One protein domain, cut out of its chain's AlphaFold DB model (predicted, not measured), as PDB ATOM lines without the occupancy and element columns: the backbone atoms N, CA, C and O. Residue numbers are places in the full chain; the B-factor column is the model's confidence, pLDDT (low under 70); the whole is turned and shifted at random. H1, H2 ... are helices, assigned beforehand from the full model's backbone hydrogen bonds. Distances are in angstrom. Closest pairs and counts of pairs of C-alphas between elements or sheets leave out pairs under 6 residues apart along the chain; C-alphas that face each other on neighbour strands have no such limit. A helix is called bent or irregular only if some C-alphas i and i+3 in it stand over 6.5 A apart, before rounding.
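What this domain is: This is residues 503 to 642 of the 643 residues of the protein "Hypothetical protein" of Lotharella oceanica (UniProt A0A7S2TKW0). Helices H2, H3 and H4 pack into one lobe and the hairpin of H5 and H6 makes a second, smaller one, with the long helix H7 leading back from the hairpin to run beside H2. H1 lies across the ends where H2 and H7 begin, and residues 602 to 607 stick out beyond the hairpin. The printed part has 140 residues with seven named helices, H1 to H7 in order, and no named strand, and its class is all helix. It is compact, with a radius of gyration of the C-alphas of 16.3 A, and spans 44 by 39 by 26 A.

How they stand to each other: H1, residues 503 to 509, is close to but not clearly touching H2, residues 520 to 531; their closest C-alphas, Gln 509 and Lys 520, are 7.2 A apart, and at 72 degrees they are only just about perpendicular. H2 touches H4, residues 571 to 583, at a shallow tilt of 25 degrees, opposite ways, closest at the C-alphas of Leu 525 and Pro 573, 5.3 A apart. H3, residues 547 to 558, touches H4 with residues 549 to 554 alone, at a steep tilt of 58 degrees, the same way; the closest C-alphas, Leu 550 and Val 572, are 5.5 A apart. H5, residues 591 to 602, is apart from H4 and forms a helical hairpin with H6, residues 608 to 616, at a shallow tilt of 12 degrees; their closest C-alphas, Leu 593 and Val 614, are 6.6 A apart. H7, residues 620 to 640, runs the same way as H2 at a shallow tilt of 2 degrees, close but not clearly touching, with the C-alphas of Thr 526 and Met 632 closest at 7.5 A. H7 is apart from H3, H4 and H5. Every O i to N i+4 pair is within hydrogen-bond range in H1, H2, H3, H4 and H6, against 7 of 8 in H5 and 15 of 17 in H7.

Where its parts are: H1 begins with C-alpha 503 at (134.179, 130.465, 168.313). H2 and H3 each measure 16.2 A from first to last C-alpha, H4 17.7 A and H5 17.2 A. H5 is neither bent nor irregular, but only just: C-alphas 592 and 595 are 6.2 A apart. H6 measures 12.1 A. H7, the longest helix, measures 30.5 A and ends with C-alpha 640 at (134.793, 162.706, 179.918).

The domain as a whole: The two C-alphas farthest apart, those of Lys 511 and Gly 604, are 45.6 A apart. The printed part has no cut. The links H2 to H3 and H3 to H4 are long, with 15 and 12 residues. The mean pLDDT of the printed part is 85.6, and residues 604 to 606 and 637 to 642 are under 70.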
ATOM      1  N   PRO A 503     133.134 131.410 168.708       87.88
ATOM      2  CA  PRO A 503     134.179 130.465 168.313       87.88
ATOM      3  C   PRO A 503     134.414 130.386 166.798       87.88
ATOM      4  O   PRO A 503     135.565 130.482 166.377       87.88
ATOM      5  N   ASP A 504     133.354 130.297 165.990       88.12
ATOM      6  CA  ASP A 504     133.466 130.200 164.525       88.12
ATOM      7  C   ASP A 504     134.074 131.479 163.920       88.12
ATOM      8  O   ASP A 504     134.892 131.443 162.995       88.12
ATOM      9  N   ILE A 505     133.712 132.640 164.477       88.94
ATOM     10  CA  ILE A 505     134.282 133.939 164.089       88.94
ATOM     11  C   ILE A 505     135.773 133.991 164.446       88.94
ATOM     12  O   ILE A 505     136.599 134.407 163.635       88.94
ATOM     13  N   MET A 506     136.142 133.531 165.644       89.38
ATOM     14  CA  MET A 506     137.541 133.492 166.078       89.38
ATOM     15  C   MET A 506     138.384 132.515 165.248       89.38
ATOM     16  O   MET A 506     139.542 132.802 164.948       89.38
ATOM     17  N   GLU A 507     137.823 131.373 164.855       87.69
ATOM     18  CA  GLU A 507     138.503 130.389 164.013       87.69
ATOM     19  C   GLU A 507     138.698 130.906 162.583       87.69
ATOM     20  O   GLU A 507     139.802 130.822 162.036       87.69
ATOM     21  N   SER A 508     137.660 131.510 161.999       83.94
ATOM     22  CA  SER A 508     137.726 132.086 160.652       83.94
ATOM     23  C   SER A 508     138.701 133.263 160.565       83.94
ATOM     24  O   SER A 508     139.493 133.331 159.619       83.94
ATOM     25  N   GLN A 509     138.738 134.144 161.572       87.75
ATOM     26  CA  GLN A 509     139.668 135.277 161.575       87.75
ATOM     27  C   GLN A 509     141.120 134.873 161.848       87.75
ATOM     28  O   GLN A 509     142.023 135.608 161.453       87.75
ATOM     29  N   LYS A 510     141.376 133.723 162.492       86.06
ATOM     30  CA  LYS A 510     142.724 133.290 162.908       86.06
ATOM     31  C   LYS A 510     143.721 133.229 161.747       86.06
ATOM     32  O   LYS A 510     144.910 133.440 161.958       86.06
ATOM     33  N   LYS A 511     143.239 132.981 160.521       83.19
ATOM     34  CA  LYS A 511     144.057 132.997 159.295       83.19
ATOM     35  C   LYS A 511     144.626 134.382 158.969       83.19
ATOM     36  O   LYS A 511     145.743 134.466 158.479       83.19
ATOM     37  N   SER A 512     143.857 135.441 159.221       83.38
ATOM     38  CA  SER A 512     144.222 136.824 158.875       83.38
ATOM     39  C   SER A 512     144.708 137.630 160.083       83.38
ATOM     40  O   SER A 512     145.489 138.562 159.928       83.38
ATOM     41  N   TYR A 513     144.267 137.263 161.289       88.19
ATOM     42  CA  TYR A 513     144.546 137.962 162.544       88.19
ATOM     43  C   TYR A 513     144.847 136.959 163.679       88.19
ATOM     44  O   TYR A 513     144.055 136.835 164.617       88.19
ATOM     45  N   PRO A 514     145.970 136.216 163.612       86.44
ATOM     46  CA  PRO A 514     146.282 135.142 164.563       86.44
ATOM     47  C   PRO A 514     146.517 135.630 166.003       86.44
ATOM     48  O   PRO A 514     146.257 134.885 166.945       86.44
ATOM     49  N   GLU A 515     146.963 136.877 166.172       88.62
ATOM     50  CA  GLU A 515     147.297 137.470 167.475       88.62
ATOM     51  C   GLU A 515     146.082 138.068 168.212       88.62
ATOM     52  O   GLU A 515     146.158 138.371 169.406       88.62
ATOM     53  N   LEU A 516     144.942 138.251 167.529       89.25
ATOM     54  CA  LEU A 516     143.754 138.851 168.138       89.25
ATOM     55  C   LEU A 516     142.999 137.837 168.999       89.25
ATOM     56  O   LEU A 516     142.525 136.808 168.523       89.25
ATOM     57  N   LYS A 517     142.824 138.184 170.278       89.88
ATOM     58  CA  LYS A 517     142.054 137.396 171.259       89.88
ATOM     59  C   LYS A 517     140.561 137.734 171.287       89.88
ATOM     60  O   LYS A 517     139.800 137.038 171.950       89.88
ATOM     61  N   VAL A 518     140.154 138.768 170.554       93.31
ATOM     62  CA  VAL A 518     138.767 139.228 170.405       93.31
ATOM     63  C   VAL A 518     138.386 139.304 168.920       93.31
ATOM     64  O   VAL A 518     139.281 139.394 168.071       93.31
ATOM     65  N   PRO A 519     137.087 139.270 168.569       93.75
ATOM     66  CA  PRO A 519     136.646 139.382 167.182       93.75
ATOM     67  C   PRO A 519     137.118 140.679 166.506       93.75
ATOM     68  O   PRO A 519     136.889 141.772 167.024       93.75
ATOM     69  N   LYS A 520     137.710 140.582 165.309       92.75
ATOM     70  CA  LYS A 520     138.222 141.727 164.538       92.75
ATOM     71  C   LYS A 520     137.131 142.747 164.228       92.75
ATOM     72  O   LYS A 520     137.406 143.943 164.229       92.75
ATOM     73  N   ILE A 521     135.902 142.284 164.005       92.50
ATOM     74  CA  ILE A 521     134.746 143.154 163.778       92.50
ATOM     75  C   ILE A 521     134.447 144.050 164.983       92.50
ATOM     76  O   ILE A 521     134.119 145.215 164.794       92.50
ATOM     77  N   ILE A 522     134.620 143.550 166.213       93.88
ATOM     78  CA  ILE A 522     134.453 144.368 167.419       93.88
ATOM     79  C   ILE A 522     135.534 145.440 167.443       93.88
ATOM     80  O   ILE A 522     135.191 146.608 167.530       93.88
ATOM     81  N   VAL A 523     136.803 145.053 167.270       93.75
ATOM     82  CA  VAL A 523     137.942 145.988 167.263       93.75
ATOM     83  C   VAL A 523     137.750 147.095 166.224       93.75
ATOM     84  O   VAL A 523     137.862 148.271 166.541       93.75
ATOM     85  N   ALA A 524     137.394 146.731 164.991       92.94
ATOM     86  CA  ALA A 524     137.196 147.698 163.917       92.94
ATOM     87  C   ALA A 524     136.034 148.665 164.195       92.94
ATOM     88  O   ALA A 524     136.133 149.853 163.898       92.94
ATOM     89  N   LEU A 525     134.933 148.173 164.770       94.56
ATOM     90  CA  LEU A 525     133.782 149.008 165.107       94.56
ATOM     91  C   LEU A 525     134.073 149.928 166.295       94.56
ATOM     92  O   LEU A 525     133.655 151.081 166.265       94.56
ATOM     93  N   THR A 526     134.784 149.455 167.317       92.88
ATOM     94  CA  THR A 526     135.144 150.274 168.482       92.88
ATOM     95  C   THR A 526     136.174 151.345 168.128       92.88
ATOM     96  O   THR A 526     135.969 152.502 168.482       92.88
ATOM     97  N   GLU A 527     137.202 151.000 167.346       92.69
ATOM     98  CA  GLU A 527     138.177 151.966 166.810       92.69
ATOM     99  C   GLU A 527     137.488 153.009 165.920       92.69
ATOM    100  O   GLU A 527     137.754 154.202 166.036       92.69
ATOM    101  N   ALA A 528     136.541 152.592 165.071       92.88
ATOM    102  CA  ALA A 528     135.776 153.521 164.241       92.88
ATOM    103  C   ALA A 528     134.882 154.456 165.071       92.88
ATOM    104  O   ALA A 528     134.778 155.636 164.748       92.88
ATOM    105  N   ILE A 529     134.242 153.965 166.139       92.94
ATOM    106  CA  ILE A 529     133.464 154.815 167.059       92.94
ATOM    107  C   ILE A 529     134.377 155.860 167.706       92.94
ATOM    108  O   ILE A 529     133.986 157.020 167.797       92.94
ATOM    109  N   GLU A 530     135.579 155.475 168.128       90.38
ATOM    110  CA  GLU A 530     136.544 156.385 168.745       90.38
ATOM    111  C   GLU A 530     137.069 157.430 167.750       90.38
ATOM    112  O   GLU A 530     136.950 158.631 167.994       90.38
ATOM    113  N   HIS A 531     137.562 156.993 166.588       90.88
ATOM    114  CA  HIS A 531     138.136 157.868 165.561       90.88
ATOM    115  C   HIS A 531     137.122 158.863 164.978       90.88
ATOM    116  O   HIS A 531     137.493 159.979 164.621       90.88
ATOM    117  N   LEU A 532     135.840 158.487 164.897       91.31
ATOM    118  CA  LEU A 532     134.764 159.349 164.392       91.31
ATOM    119  C   LEU A 532     134.163 160.272 165.469       91.31
ATOM    120  O   LEU A 532     133.127 160.897 165.234       91.31
ATOM    121  N   GLY A 533     134.766 160.349 166.661       88.12
ATOM    122  CA  GLY A 533     134.288 161.203 167.752       88.12
ATOM    123  C   GLY A 533     132.971 160.728 168.377       88.12
ATOM    124  O   GLY A 533     132.155 161.525 168.842       88.12
ATOM    125  N   GLY A 534     132.713 159.419 168.364       87.69
ATOM    126  CA  GLY A 534     131.466 158.834 168.846       87.69
ATOM    127  C   GLY A 534     131.230 159.020 170.343       87.69
ATOM    128  O   GLY A 534     130.080 159.110 170.757       87.69
ATOM    129  N   PHE A 535     132.280 159.153 171.156       84.44
ATOM    130  CA  PHE A 535     132.136 159.427 172.593       84.44
ATOM    131  C   PHE A 535     131.742 160.879 172.898       84.44
ATOM    132  O   PHE A 535     131.202 161.154 173.966       84.44
ATOM    133  N   GLN A 536     131.945 161.794 171.948       85.69
ATOM    134  CA  GLN A 536     131.472 163.177 171.995       85.69
ATOM    135  C   GLN A 536     130.082 163.330 171.349       85.69
ATOM    136  O   GLN A 536     129.417 164.349 171.539       85.69
ATOM    137  N   ALA A 537     129.622 162.328 170.592       85.00
ATOM    138  CA  ALA A 537     128.334 162.349 169.908       85.00
ATOM    139  C   ALA A 537     127.162 162.069 170.869       85.00
ATOM    140  O   ALA A 537     127.152 161.086 171.620       85.00
ATOM    141  N   GLU A 538     126.124 162.909 170.815       84.31
ATOM    142  CA  GLU A 538     124.964 162.773 171.695       84.31
ATOM    143  C   GLU A 538     124.243 161.439 171.470       84.31
ATOM    144  O   GLU A 538     123.760 161.125 170.383       84.31
ATOM    145  N   GLY A 539     124.119 160.647 172.537       87.25
ATOM    146  CA  GLY A 539     123.345 159.415 172.498       87.25
ATOM    147  C   GLY A 539     123.890 158.397 171.498       87.25
ATOM    148  O   GLY A 539     123.093 157.726 170.850       87.25
ATOM    149  N   ILE A 540     125.213 158.247 171.391       91.06
ATOM    150  CA  ILE A 540     125.910 157.341 170.462       91.06
ATOM    151  C   ILE A 540     125.272 155.946 170.306       91.06
ATOM    152  O   ILE A 540     125.078 155.483 169.184       91.06
ATOM    153  N   PHE A 541     124.825 155.314 171.399       89.88
ATOM    154  CA  PHE A 541     124.118 154.023 171.363       89.88
ATOM    155  C   PHE A 541     122.581 154.127 171.436       89.88
ATOM    156  O   PHE A 541     121.896 153.118 171.244       89.88
ATOM    157  N   ARG A 542     122.025 155.319 171.685       90.44
ATOM    158  CA  ARG A 542     120.582 155.588 171.838       90.44
ATOM    159  C   ARG A 542     119.930 156.090 170.547       90.44
ATOM    160  O   ARG A 542     118.810 155.688 170.245       90.44
ATOM    161  N   VAL A 543     120.611 156.954 169.801       89.69
ATOM    162  CA  VAL A 543     120.128 157.529 168.540       89.69
ATOM    163  C   VAL A 543     120.328 156.503 167.413       89.69
ATOM    164  O   VAL A 543     121.417 155.933 167.297       89.69
ATOM    165  N   PRO A 544     119.294 156.198 166.605       87.81
ATOM    166  CA  PRO A 544     119.432 155.282 165.480       87.81
ATOM    167  C   PRO A 544     120.220 155.929 164.335       87.81
ATOM    168  O   PRO A 544     120.010 157.094 164.002       87.81
ATOM    169  N   ALA A 545     121.095 155.151 163.699       90.62
ATOM    170  CA  ALA A 545     121.809 155.575 162.498       90.62
ATOM    171  C   ALA A 545     120.905 155.571 161.254       90.62
ATOM    172  O   ALA A 545     119.831 154.961 161.241       90.62
ATOM    173  N   ASN A 546     121.375 156.188 160.166       91.25
ATOM    174  CA  ASN A 546     120.724 156.070 158.866       91.25
ATOM    175  C   ASN A 546     120.762 154.611 158.383       91.25
ATOM    176  O   ASN A 546     121.827 154.013 158.227       91.25
ATOM    177  N   LYS A 547     119.580 154.050 158.116       88.31
ATOM    178  CA  LYS A 547     119.409 152.647 157.727       88.31
ATOM    179  C   LYS A 547     120.172 152.272 156.452       88.31
ATOM    180  O   LYS A 547     120.711 151.175 156.384       88.31
ATOM    181  N   LYS A 548     120.253 153.165 155.456       87.38
ATOM    182  CA  LYS A 548     120.959 152.872 154.194       87.38
ATOM    183  C   LYS A 548     122.464 152.709 154.414       87.38
ATOM    184  O   LYS A 548     123.060 151.775 153.878       87.38
ATOM    185  N   ASP A 549     123.052 153.581 155.227       88.62
ATOM    186  CA  ASP A 549     124.491 153.583 155.512       88.62
ATOM    187  C   ASP A 549     124.867 152.385 156.390       88.62
ATOM    188  O   ASP A 549     125.890 151.735 156.167       88.62
ATOM    189  N   LEU A 550     123.981 152.036 157.327       90.69
ATOM    190  CA  LEU A 550     124.090 150.841 158.157       90.69
ATOM    191  C   LEU A 550     124.022 149.561 157.309       90.69
ATOM    192  O   LEU A 550     124.926 148.737 157.395       90.69
ATOM    193  N   ASP A 551     123.026 149.416 156.429       86.62
ATOM    194  CA  ASP A 551     122.884 148.237 155.559       86.62
ATOM    195  C   ASP A 551     124.052 148.091 154.566       86.62
ATOM    196  O   ASP A 551     124.435 146.974 154.210       86.62
ATOM    197  N   THR A 552     124.612 149.210 154.102       88.12
ATOM    198  CA  THR A 552     125.761 149.227 153.180       88.12
ATOM    199  C   THR A 552     127.037 148.793 153.893       88.12
ATOM    200  O   THR A 552     127.735 147.890 153.430       88.12
ATOM    201  N   SER A 553     127.296 149.380 155.059       87.62
ATOM    202  CA  SER A 553     128.467 149.065 155.880       87.62
ATOM    203  C   SER A 553     128.411 147.631 156.419       87.62
ATOM    204  O   SER A 553     129.414 146.925 156.409       87.62
ATOM    205  N   LYS A 554     127.217 147.144 156.789       89.19
ATOM    206  CA  LYS A 554     126.998 145.748 157.195       89.19
ATOM    207  C   LYS A 554     127.376 144.763 156.090       89.19
ATOM    208  O   LYS A 554     128.061 143.781 156.359       89.19
ATOM    209  N   ARG A 555     126.959 145.029 154.846       84.19
ATOM    210  CA  ARG A 555     127.300 144.192 153.681       84.19
ATOM    211  C   ARG A 555     128.802 144.172 153.398       84.19
ATOM    212  O   ARG A 555     129.335 143.115 153.090       84.19
ATOM    213  N   SER A 556     129.475 145.316 153.519       84.31
ATOM    214  CA  SER A 556     130.934 145.411 153.372       84.31
ATOM    215  C   SER A 556     131.658 144.561 154.431       84.31
ATOM    216  O   SER A 556     132.455 143.690 154.077       84.31
ATOM    217  N   MET A 557     131.269 144.680 155.705       86.19
ATOM    218  CA  MET A 557     131.864 143.901 156.803       86.19
ATOM    219  C   MET A 557     131.559 142.402 156.740       86.19
ATOM    220  O   MET A 557     132.409 141.593 157.112       86.19
ATOM    221  N   ALA A 558     130.382 142.011 156.245       81.88
ATOM    222  CA  ALA A 558     130.045 140.604 156.015       81.88
ATOM    223  C   ALA A 558     130.949 139.951 154.951       81.88
ATOM    224  O   ALA A 558     131.215 138.756 155.024       81.88
ATOM    225  N   ASN A 559     131.478 140.744 154.014       73.31
ATOM    226  CA  ASN A 559     132.439 140.300 153.001       73.31
ATOM    227  C   ASN A 559     133.904 140.362 153.485       73.31
ATOM    228  O   ASN A 559     134.820 140.150 152.693       73.31
ATOM    229  N   GLY A 560     134.140 140.657 154.770       76.19
ATOM    230  CA  GLY A 560     135.477 140.731 155.368       76.19
ATOM    231  C   GLY A 560     136.182 142.083 155.219       76.19
ATOM    232  O   GLY A 560     137.344 142.201 155.613       76.19
ATOM    233  N   ASP A 561     135.505 143.108 154.689       84.06
ATOM    234  CA  ASP A 561     136.028 144.475 154.641       84.06
ATOM    235  C   ASP A 561     135.610 145.254 155.896       84.06
ATOM    236  O   ASP A 561     134.487 145.737 156.024       84.06
ATOM    237  N   TYR A 562     136.526 145.351 156.858       88.06
ATOM    238  CA  TYR A 562     136.289 146.017 158.143       88.06
ATOM    239  C   TYR A 562     136.605 147.521 158.130       88.06
ATOM    240  O   TYR A 562     136.782 148.118 159.190       88.06
ATOM    241  N   LYS A 563     136.714 148.146 156.953       87.06
ATOM    242  CA  LYS A 563     136.990 149.581 156.838       87.06
ATOM    243  C   LYS A 563     135.710 150.395 157.010       87.06
ATOM    244  O   LYS A 563     134.713 150.159 156.336       87.06
ATOM    245  N   VAL A 564     135.763 151.405 157.875       87.94
ATOM    246  CA  VAL A 564     134.699 152.407 158.021       87.94
ATOM    247  C   VAL A 564     135.210 153.728 157.439       87.94
ATOM    248  O   VAL A 564     136.238 154.215 157.906       87.94
ATOM    249  N   PRO A 565     134.549 154.311 156.420       88.06
ATOM    250  CA  PRO A 565     134.967 155.594 155.854       88.06
ATOM    251  C   PRO A 565     134.926 156.726 156.888       88.06
ATOM    252  O   PRO A 565     133.968 156.811 157.655       88.06
ATOM    253  N   GLU A 566     135.891 157.647 156.848       85.38
ATOM    254  CA  GLU A 566     135.966 158.804 157.765       85.38
ATOM    255  C   GLU A 566     134.760 159.753 157.658       85.38
ATOM    256  O   GLU A 566     134.411 160.442 158.609       85.38
ATOM    257  N   SER A 567     134.071 159.764 156.514       85.00
ATOM    258  CA  SER A 567     132.846 160.547 156.306       85.00
ATOM    259  C   SER A 567     131.595 159.924 156.940       85.00
ATOM    260  O   SER A 567     130.494 160.447 156.771       85.00
ATOM    261  N   THR A 568     131.723 158.767 157.594       88.69
ATOM    262  CA  THR A 568     130.594 158.017 158.154       88.69
ATOM    263  C   THR A 568     130.178 158.607 159.500       88.69
ATOM    264  O   THR A 568     131.014 158.945 160.329       88.69
ATOM    265  N   SER A 569     128.871 158.696 159.762       91.94
ATOM    266  CA  SER A 569     128.382 159.097 161.088       91.94
ATOM    267  C   SER A 569     128.812 158.083 162.161       91.94
ATOM    268  O   SER A 569     128.632 156.883 161.936       91.94
ATOM    269  N   PRO A 570     129.253 158.516 163.359       93.50
ATOM    270  CA  PRO A 570     129.639 157.606 164.444       93.50
ATOM    271  C   PRO A 570     128.479 156.719 164.935       93.50
ATOM    272  O   PRO A 570     128.704 155.641 165.487       93.50
ATOM    273  N   HIS A 571     127.223 157.102 164.670       94.06
ATOM    274  CA  HIS A 571     126.060 156.262 164.965       94.06
ATOM    275  C   HIS A 571     126.024 154.975 164.130       94.06
ATOM    276  O   HIS A 571     125.440 153.989 164.577       94.06
ATOM    277  N   VAL A 572     126.632 154.954 162.937       94.00
ATOM    278  CA  VAL A 572     126.656 153.775 162.056       94.00
ATOM    279  C   VAL A 572     127.478 152.635 162.668       94.00
ATOM    280  O   VAL A 572     126.884 151.579 162.895       94.00
ATOM    281  N   PRO A 573     128.774 152.792 163.013       94.88
ATOM    282  CA  PRO A 573     129.519 151.719 163.666       94.88
ATOM    283  C   PRO A 573     128.954 151.373 165.055       94.88
ATOM    284  O   PRO A 573     128.922 150.199 165.418       94.88
ATOM    285  N   ALA A 574     128.382 152.333 165.794       94.31
ATOM    286  CA  ALA A 574     127.665 152.049 167.045       94.31
ATOM    287  C   ALA A 574     126.397 151.197 166.835       94.31
ATOM    288  O   ALA A 574     126.080 150.315 167.636       94.31
ATOM    289  N   GLY A 575     125.661 151.445 165.748       94.44
ATOM    290  CA  GLY A 575     124.520 150.642 165.315       94.44
ATOM    291  C   GLY A 575     124.932 149.229 164.916       94.44
ATOM    292  O   GLY A 575     124.351 148.266 165.409       94.44
ATOM    293  N   LEU A 576     125.986 149.105 164.107       94.38
ATOM    294  CA  LEU A 576     126.534 147.817 163.679       94.38
ATOM    295  C   LEU A 576     127.084 146.995 164.841       94.38
ATOM    296  O   LEU A 576     126.896 145.784 164.852       94.38
ATOM    297  N   LEU A 577     127.708 147.628 165.838       94.75
ATOM    298  CA  LEU A 577     128.193 146.932 167.031       94.75
ATOM    299  C   LEU A 577     127.031 146.309 167.812       94.75
ATOM    300  O   LEU A 577     127.110 145.151 168.220       94.75
ATOM    301  N   LYS A 578     125.918 147.040 167.965       93.44
ATOM    302  CA  LYS A 578     124.691 146.502 168.577       93.44
ATOM    303  C   LYS A 578     124.098 145.366 167.748       93.44
ATOM    304  O   LYS A 578     123.718 144.343 168.313       93.44
ATOM    305  N   ASP A 579     124.025 145.542 166.432       91.94
ATOM    306  CA  ASP A 579     123.476 144.535 165.525       91.94
ATOM    307  C   ASP A 579     124.329 143.266 165.495       91.94
ATOM    308  O   ASP A 579     123.777 142.171 165.462       91.94
ATOM    309  N   PHE A 580     125.654 143.396 165.569       93.62
ATOM    310  CA  PHE A 580     126.581 142.275 165.683       93.62
ATOM    311  C   PHE A 580     126.366 141.510 166.990       93.62
ATOM    312  O   PHE A 580     126.110 140.312 166.962       93.62
ATOM    313  N   LEU A 581     126.393 142.202 168.136       93.19
ATOM    314  CA  LEU A 581     126.226 141.569 169.449       93.19
ATOM    315  C   LEU A 581     124.856 140.896 169.611       93.19
ATOM    316  O   LEU A 581     124.760 139.847 170.244       93.19
ATOM    317  N   ARG A 582     123.804 141.489 169.034       90.88
ATOM    318  CA  ARG A 582     122.448 140.924 169.021       90.88
ATOM    319  C   ARG A 582     122.290 139.779 168.017       90.88
ATOM    320  O   ARG A 582     121.437 138.924 168.229       90.88
ATOM    321  N   GLY A 583     123.052 139.799 166.926       86.62
ATOM    322  CA  GLY A 583     123.018 138.799 165.858       86.62
ATOM    323  C   GLY A 583     123.822 137.532 166.154       86.62
ATOM    324  O   GLY A 583     123.674 136.545 165.442       86.62
ATOM    325  N   LEU A 584     124.644 137.518 167.211       89.25
ATOM    326  CA  LEU A 584     125.369 136.314 167.619       89.25
ATOM    327  C   LEU A 584     124.406 135.143 167.857       89.25
ATOM    328  O   LEU A 584     123.414 135.268 168.575       89.25
ATOM    329  N   ARG A 585     124.745 133.973 167.300       86.50
ATOM    330  CA  ARG A 585     123.926 132.757 167.439       86.50
ATOM    331  C   ARG A 585     123.810 132.282 168.891       86.50
ATOM    332  O   ARG A 585     122.790 131.719 169.276       86.50
ATOM    333  N   GLU A 586     124.852 132.521 169.681       88.31
ATOM    334  CA  GLU A 586     124.833 132.422 171.141       88.31
ATOM    335  C   GLU A 586     125.092 133.827 171.704       88.31
ATOM    336  O   GLU A 586     126.104 134.431 171.331       88.31
ATOM    337  N   PRO A 587     124.231 134.370 172.585       90.56
ATOM    338  CA  PRO A 587     124.441 135.704 173.131       90.56
ATOM    339  C   PRO A 587     125.773 135.781 173.888       90.56
ATOM    340  O   PRO A 587     126.207 134.820 174.528       90.56
ATOM    341  N   LEU A 588     126.421 136.953 173.839       90.81
ATOM    342  CA  LEU A 588     127.734 137.172 174.458       90.81
ATOM    343  C   LEU A 588     127.753 136.768 175.945       90.81
ATOM    344  O   LEU A 588     128.728 136.176 176.415       90.81
ATOM    345  N   ILE A 589     126.655 137.039 176.654       90.94
ATOM    346  CA  ILE A 589     126.356 136.489 177.977       90.94
ATOM    347  C   ILE A 589     125.235 135.450 177.794       90.94
ATOM    348  O   ILE A 589     124.113 135.852 177.478       90.94
ATOM    349  N   PRO A 590     125.515 134.147 177.983       89.25
ATOM    350  CA  PRO A 590     124.515 133.084 177.882       89.25
ATOM    351  C   PRO A 590     123.319 133.287 178.822       89.25
ATOM    352  O   PRO A 590     123.462 133.854 179.913       89.25
ATOM    353  N   GLU A 591     122.140 132.805 178.425       84.00
ATOM    354  CA  GLU A 591     120.884 133.001 179.169       84.00
ATOM    355  C   GLU A 591     120.936 132.413 180.590       84.00
ATOM    356  O   GLU A 591     120.382 132.987 181.534       84.00
ATOM    357  N   GLU A 592     121.678 131.315 180.768       85.19
ATOM    358  CA  GLU A 592     121.870 130.642 182.055       85.19
ATOM    359  C   GLU A 592     122.615 131.529 183.063       85.19
ATOM    360  O   GLU A 592     122.395 131.439 184.274       85.19
ATOM    361  N   LEU A 593     123.491 132.409 182.571       85.75
ATOM    362  CA  LEU A 593     124.254 133.358 183.383       85.75
ATOM    363  C   LEU A 593     123.548 134.715 183.496       85.75
ATOM    364  O   LEU A 593     123.683 135.387 184.519       85.75
ATOM    365  N   TYR A 594     122.741 135.097 182.501       85.94
ATOM    366  CA  TYR A 594     121.988 136.354 182.499       85.94
ATOM    367  C   TYR A 594     121.027 136.475 183.691       85.94
ATOM    368  O   TYR A 594     120.974 137.519 184.343       85.94
ATOM    369  N   SER A 595     120.315 135.396 184.035       82.31
ATOM    370  CA  SER A 595     119.392 135.393 185.182       82.31
ATOM    371  C   SER A 595     120.117 135.690 186.503       82.31
ATOM    372  O   SER A 595     119.661 136.532 187.281       82.31
ATOM    373  N   LYS A 596     121.307 135.105 186.702       83.25
ATOM    374  CA  LYS A 596     122.183 135.411 187.847       83.25
ATOM    375  C   LYS A 596     122.643 136.872 187.841       83.25
ATOM    376  O   LYS A 596     122.637 137.505 188.892       83.25
ATOM    377  N   CYS A 597     122.990 137.441 186.682       83.00
ATOM    378  CA  CYS A 597     123.343 138.864 186.575       83.00
ATOM    379  C   CYS A 597     122.197 139.785 187.029       83.00
ATOM    380  O   CYS A 597     122.426 140.746 187.764       83.00
ATOM    381  N   VAL A 598     120.957 139.492 186.619       84.94
ATOM    382  CA  VAL A 598     119.778 140.291 186.992       84.94
ATOM    383  C   VAL A 598     119.500 140.195 188.490       84.94
ATOM    384  O   VAL A 598     119.202 141.209 189.123       84.94
ATOM    385  N   GLU A 599     119.615 139.008 189.079       83.31
ATOM    386  CA  GLU A 599     119.456 138.816 190.526       83.31
ATOM    387  C   GLU A 599     120.514 139.585 191.325       83.31
ATOM    388  O   GLU A 599     120.162 140.312 192.257       83.31
ATOM    389  N   LEU A 600     121.781 139.526 190.899       82.25
ATOM    390  CA  LEU A 600     122.877 140.295 191.496       82.25
ATOM    391  C   LEU A 600     122.687 141.814 191.364       82.25
ATOM    392  O   LEU A 600     123.124 142.561 192.232       82.25
ATOM    393  N   SER A 601     122.011 142.294 190.315       78.69
ATOM    394  CA  SER A 601     121.720 143.729 190.160       78.69
ATOM    395  C   SER A 601     120.644 144.244 191.129       78.69
ATOM    396  O   SER A 601     120.631 145.424 191.477       78.69
ATOM    397  N   LYS A 602     119.739 143.368 191.588       81.88
ATOM    398  CA  LYS A 602     118.603 143.730 192.455       81.88
ATOM    399  C   LYS A 602     118.959 143.765 193.940       81.88
ATOM    400  O   LYS A 602     118.229 144.379 194.714       81.88
ATOM    401  N   SER A 603     120.052 143.125 194.353       70.62
ATOM    402  CA  SER A 603     120.425 142.956 195.764       70.62
ATOM    403  C   SER A 603     121.007 144.210 196.436       70.62
ATOM    404  O   SER A 603     121.410 144.146 197.595       70.62
ATOM    405  N   GLY A 604     121.022 145.372 195.770       59.53
ATOM    406  CA  GLY A 604     121.351 146.671 196.382       59.53
ATOM    407  C   GLY A 604     122.817 146.856 196.806       59.53
ATOM    408  O   GLY A 604     123.179 147.932 197.274       59.53
ATOM    409  N   GLY A 605     123.663 145.841 196.607       60.88
ATOM    410  CA  GLY A 605     125.108 145.879 196.802       60.88
ATOM    411  C   GLY A 605     125.783 144.909 195.835       60.88
ATOM    412  O   GLY A 605     125.475 143.719 195.828       60.88
ATOM    413  N   MET A 606     126.676 145.423 194.993       65.06
ATOM    414  CA  MET A 606     127.376 144.638 193.977       65.06
ATOM    415  C   MET A 606     128.440 143.769 194.662       65.06
ATOM    416  O   MET A 606     129.529 144.244 194.980       65.06
ATOM    417  N   ASP A 607     128.117 142.505 194.949       77.19
ATOM    418  CA  ASP A 607     129.085 141.552 195.498       77.19
ATOM    419  C   ASP A 607     130.134 141.210 194.429       77.19
ATOM    420  O   ASP A 607     129.885 140.450 193.488       77.19
ATOM    421  N   ALA A 608     131.331 141.779 194.582       78.75
ATOM    422  CA  ALA A 608     132.450 141.578 193.669       78.75
ATOM    423  C   ALA A 608     132.854 140.098 193.535       78.75
ATOM    424  O   ALA A 608     133.360 139.700 192.485       78.75
ATOM    425  N   LYS A 609     132.624 139.265 194.562       81.38
ATOM    426  CA  LYS A 609     132.918 137.825 194.490       81.38
ATOM    427  C   LYS A 609     131.918 137.105 193.594       81.38
ATOM    428  O   LYS A 609     132.340 136.370 192.704       81.38
ATOM    429  N   ALA A 610     130.626 137.364 193.780       80.06
ATOM    430  CA  ALA A 610     129.570 136.768 192.968       80.06
ATOM    431  C   ALA A 610     129.646 137.216 191.498       80.06
ATOM    432  O   ALA A 610     129.469 136.409 190.587       80.06
ATOM    433  N   LEU A 611     130.002 138.481 191.246       81.88
ATOM    434  CA  LEU A 611     130.253 138.967 189.889       81.88
ATOM    435  C   LEU A 611     131.442 138.238 189.247       81.88
ATOM    436  O   LEU A 611     131.347 137.768 188.116       81.88
ATOM    437  N   ARG A 612     132.551 138.088 189.981       84.31
ATOM    438  CA  ARG A 612     133.737 137.371 189.493       84.31
ATOM    439  C   ARG A 612     133.440 135.904 189.186       84.31
ATOM    440  O   ARG A 612     133.985 135.368 188.229       84.31
ATOM    441  N   GLU A 613     132.561 135.268 189.954       85.38
ATOM    442  CA  GLU A 613     132.097 133.906 189.688       85.38
ATOM    443  C   GLU A 613     131.325 133.811 188.363       85.38
ATOM    444  O   GLU A 613     131.602 132.928 187.554       85.38
ATOM    445  N   VAL A 614     130.417 134.752 188.089       84.94
ATOM    446  CA  VAL A 614     129.698 134.812 186.804       84.94
ATOM    447  C   VAL A 614     130.668 134.990 185.634       84.94
ATOM    448  O   VAL A 614     130.586 134.254 184.652       84.94
ATOM    449  N   PHE A 615     131.632 135.905 185.756       86.25
ATOM    450  CA  PHE A 615     132.644 136.143 184.723       86.25
ATOM    451  C   PHE A 615     133.593 134.954 184.517       86.25
ATOM    452  O   PHE A 615     133.981 134.666 183.386       86.25
ATOM    453  N   ASN A 616     133.949 134.231 185.581       87.50
ATOM    454  CA  ASN A 616     134.784 133.030 185.488       87.50
ATOM    455  C   ASN A 616     134.076 131.863 184.784       87.50
ATOM    456  O   ASN A 616     134.756 131.011 184.217       87.50
ATOM    457  N   ASN A 617     132.742 131.845 184.797       88.75
ATOM    458  CA  ASN A 617     131.926 130.832 184.128       88.75
ATOM    459  C   ASN A 617     131.669 131.133 182.638       88.75
ATOM    460  O   ASN A 617     131.096 130.298 181.938       88.75
ATOM    461  N   LEU A 618     132.087 132.297 182.125       90.00
ATOM    462  CA  LEU A 618     132.040 132.592 180.693       90.00
ATOM    463  C   LEU A 618     133.126 131.815 179.935       90.00
ATOM    464  O   LEU A 618     134.254 131.659 180.407       90.00
ATOM    465  N   LYS A 619     132.813 131.399 178.698       91.06
ATOM    466  CA  LYS A 619     133.822 130.891 177.752       91.06
ATOM    467  C   LYS A 619     134.940 131.934 177.596       91.06
ATOM    468  O   LYS A 619     134.678 133.136 177.603       91.06
ATOM    469  N   ALA A 620     136.183 131.486 177.410       88.19
ATOM    470  CA  ALA A 620     137.356 132.370 177.392       88.19
ATOM    471  C   ALA A 620     137.249 133.526 176.373       88.19
ATOM    472  O   ALA A 620     137.620 134.658 176.684       88.19
ATOM    473  N   VAL A 621     136.693 133.253 175.187       90.25
ATOM    474  CA  VAL A 621     136.456 134.257 174.133       90.25
ATOM    475  C   VAL A 621     135.375 135.258 174.545       90.25
ATOM    476  O   VAL A 621     135.555 136.461 174.390       90.25
ATOM    477  N   ASN A 622     134.266 134.791 175.121       93.12
ATOM    478  CA  ASN A 622     133.195 135.662 175.605       93.12
ATOM    479  C   ASN A 622     133.707 136.582 176.716       93.12
ATOM    480  O   ASN A 622     133.459 137.780 176.676       93.12
ATOM    481  N   ARG A 623     134.474 136.040 177.670       92.19
ATOM    482  CA  ARG A 623     135.060 136.815 178.769       92.19
ATOM    483  C   ARG A 623     135.983 137.920 178.257       92.19
ATOM    484  O   ARG A 623     135.770 139.074 178.599       92.19
ATOM    485  N   THR A 624     136.947 137.577 177.404       91.94
ATOM    486  CA  THR A 624     137.890 138.551 176.819       91.94
ATOM    487  C   THR A 624     137.187 139.598 175.958       91.94
ATOM    488  O   THR A 624     137.565 140.764 175.962       91.94
ATOM    489  N   THR A 625     136.115 139.210 175.265       93.62
ATOM    490  CA  THR A 625     135.283 140.138 174.489       93.62
ATOM    491  C   THR A 625     134.506 141.106 175.388       93.62
ATOM    492  O   THR A 625     134.440 142.297 175.090       93.62
ATOM    493  N   VAL A 626     133.933 140.629 176.500       91.94
ATOM    494  CA  VAL A 626     133.266 141.498 177.484       91.94
ATOM    495  C   VAL A 626     134.276 142.425 178.156       91.94
ATOM    496  O   VAL A 626     133.998 143.613 178.272       91.94
ATOM    497  N   GLU A 627     135.440 141.913 178.565       91.06
ATOM    498  CA  GLU A 627     136.537 142.712 179.132       91.06
ATOM    499  C   GLU A 627     136.928 143.847 178.179       91.06
ATOM    500  O   GLU A 627     136.916 145.003 178.586       91.06
ATOM    501  N   TYR A 628     137.130 143.544 176.894       93.12
ATOM    502  CA  TYR A 628     137.461 144.541 175.875       93.12
ATOM    503  C   TYR A 628     136.389 145.632 175.723       93.12
ATOM    504  O   TYR A 628     136.707 146.819 175.674       93.12
ATOM    505  N   LEU A 629     135.105 145.256 175.681       92.19
ATOM    506  CA  LEU A 629     134.006 146.225 175.586       92.19
ATOM    507  C   LEU A 629     133.879 147.085 176.850       92.19
ATOM    508  O   LEU A 629     133.579 148.275 176.756       92.19
ATOM    509  N   VAL A 630     134.098 146.500 178.029       89.19
ATOM    510  CA  VAL A 630     134.080 147.223 179.308       89.19
ATOM    511  C   VAL A 630     135.257 148.186 179.401       89.19
ATOM    512  O   VAL A 630     135.057 149.326 179.812       89.19
ATOM    513  N   ASP A 631     136.451 147.760 178.995       88.88
ATOM    514  CA  ASP A 631     137.646 148.600 178.949       88.88
ATOM    515  C   ASP A 631     137.432 149.788 178.001       88.88
ATOM    516  O   ASP A 631     137.616 150.931 178.413       88.88
ATOM    517  N   MET A 632     136.893 149.549 176.798       86.81
ATOM    518  CA  MET A 632     136.533 150.611 175.851       86.81
ATOM    519  C   MET A 632     135.575 151.644 176.469       86.81
ATOM    520  O   MET A 632     135.762 152.846 176.290       86.81
ATOM    521  N   VAL A 633     134.545 151.213 177.207       83.69
ATOM    522  CA  VAL A 633     133.639 152.155 177.887       83.69
ATOM    523  C   VAL A 633     134.359 152.883 179.024       83.69
ATOM    524  O   VAL A 633     134.240 154.101 179.129       83.69
ATOM    525  N   ARG A 634     135.116 152.167 179.863       83.06
ATOM    526  CA  ARG A 634     135.788 152.717 181.051       83.06
ATOM    527  C   ARG A 634     136.815 153.786 180.689       83.06
ATOM    528  O   ARG A 634     136.826 154.859 181.297       83.06
ATOM    529  N   ASP A 635     137.665 153.489 179.717       78.94
ATOM    530  CA  ASP A 635     138.773 154.358 179.327       78.94
ATOM    531  C   ASP A 635     138.232 155.669 178.722       78.94
ATOM    532  O   ASP A 635     138.764 156.750 178.978       78.94
ATOM    533  N   ASN A 636     137.068 155.607 178.067       70.69
ATOM    534  CA  ASN A 636     136.391 156.772 177.503       70.69
ATOM    535  C   ASN A 636     135.475 157.526 178.489       70.69
ATOM    536  O   ASN A 636     135.295 158.734 178.342       70.69
ATOM    537  N   THR A 637     134.951 156.888 179.545       64.75
ATOM    538  CA  THR A 637     134.235 157.600 180.625       64.75
ATOM    539  C   THR A 637     135.168 158.397 181.534       64.75
ATOM    540  O   THR A 637     134.775 159.447 182.038       64.75
ATOM    541  N   ASN A 638     136.413 157.944 181.722       56.81
ATOM    542  CA  ASN A 638     137.408 158.677 182.510       56.81
ATOM    543  C   ASN A 638     137.890 159.949 181.788       56.81
ATOM    544  O   ASN A 638     138.101 160.970 182.440       56.81
ATOM    545  N   ASN A 639     137.976 159.924 180.453       51.00
ATOM    546  CA  ASN A 639     138.312 161.100 179.640       51.00
ATOM    547  C   ASN A 639     137.207 162.176 179.633       51.00
ATOM    548  O   ASN A 639     137.513 163.359 179.533       51.00
ATOM    549  N   LEU A 640     135.939 161.788 179.809       47.19
ATOM    550  CA  LEU A 640     134.793 162.706 179.918       47.19
ATOM    551  C   LEU A 640     134.603 163.306 181.327       47.19
ATOM    552  O   LEU A 640     133.846 164.257 181.469       47.19
ATOM    553  N   CYS A 641     135.252 162.762 182.365       36.06
ATOM    554  CA  CYS A 641     135.223 163.313 183.733       36.06
ATOM    555  C   CYS A 641     136.409 164.247 184.052       36.06
ATOM    556  O   CYS A 641     136.426 164.840 185.130       36.06
ATOM    557  N   MET A 642     137.407 164.354 183.164       34.19
ATOM    558  CA  MET A 642     138.552 165.273 183.308       34.19
ATOM    559  C   MET A 642     138.445 166.551 182.450       34.19
ATOM    560  O   MET A 642     139.306 167.422 182.574       34.19
TER     561      MET A 642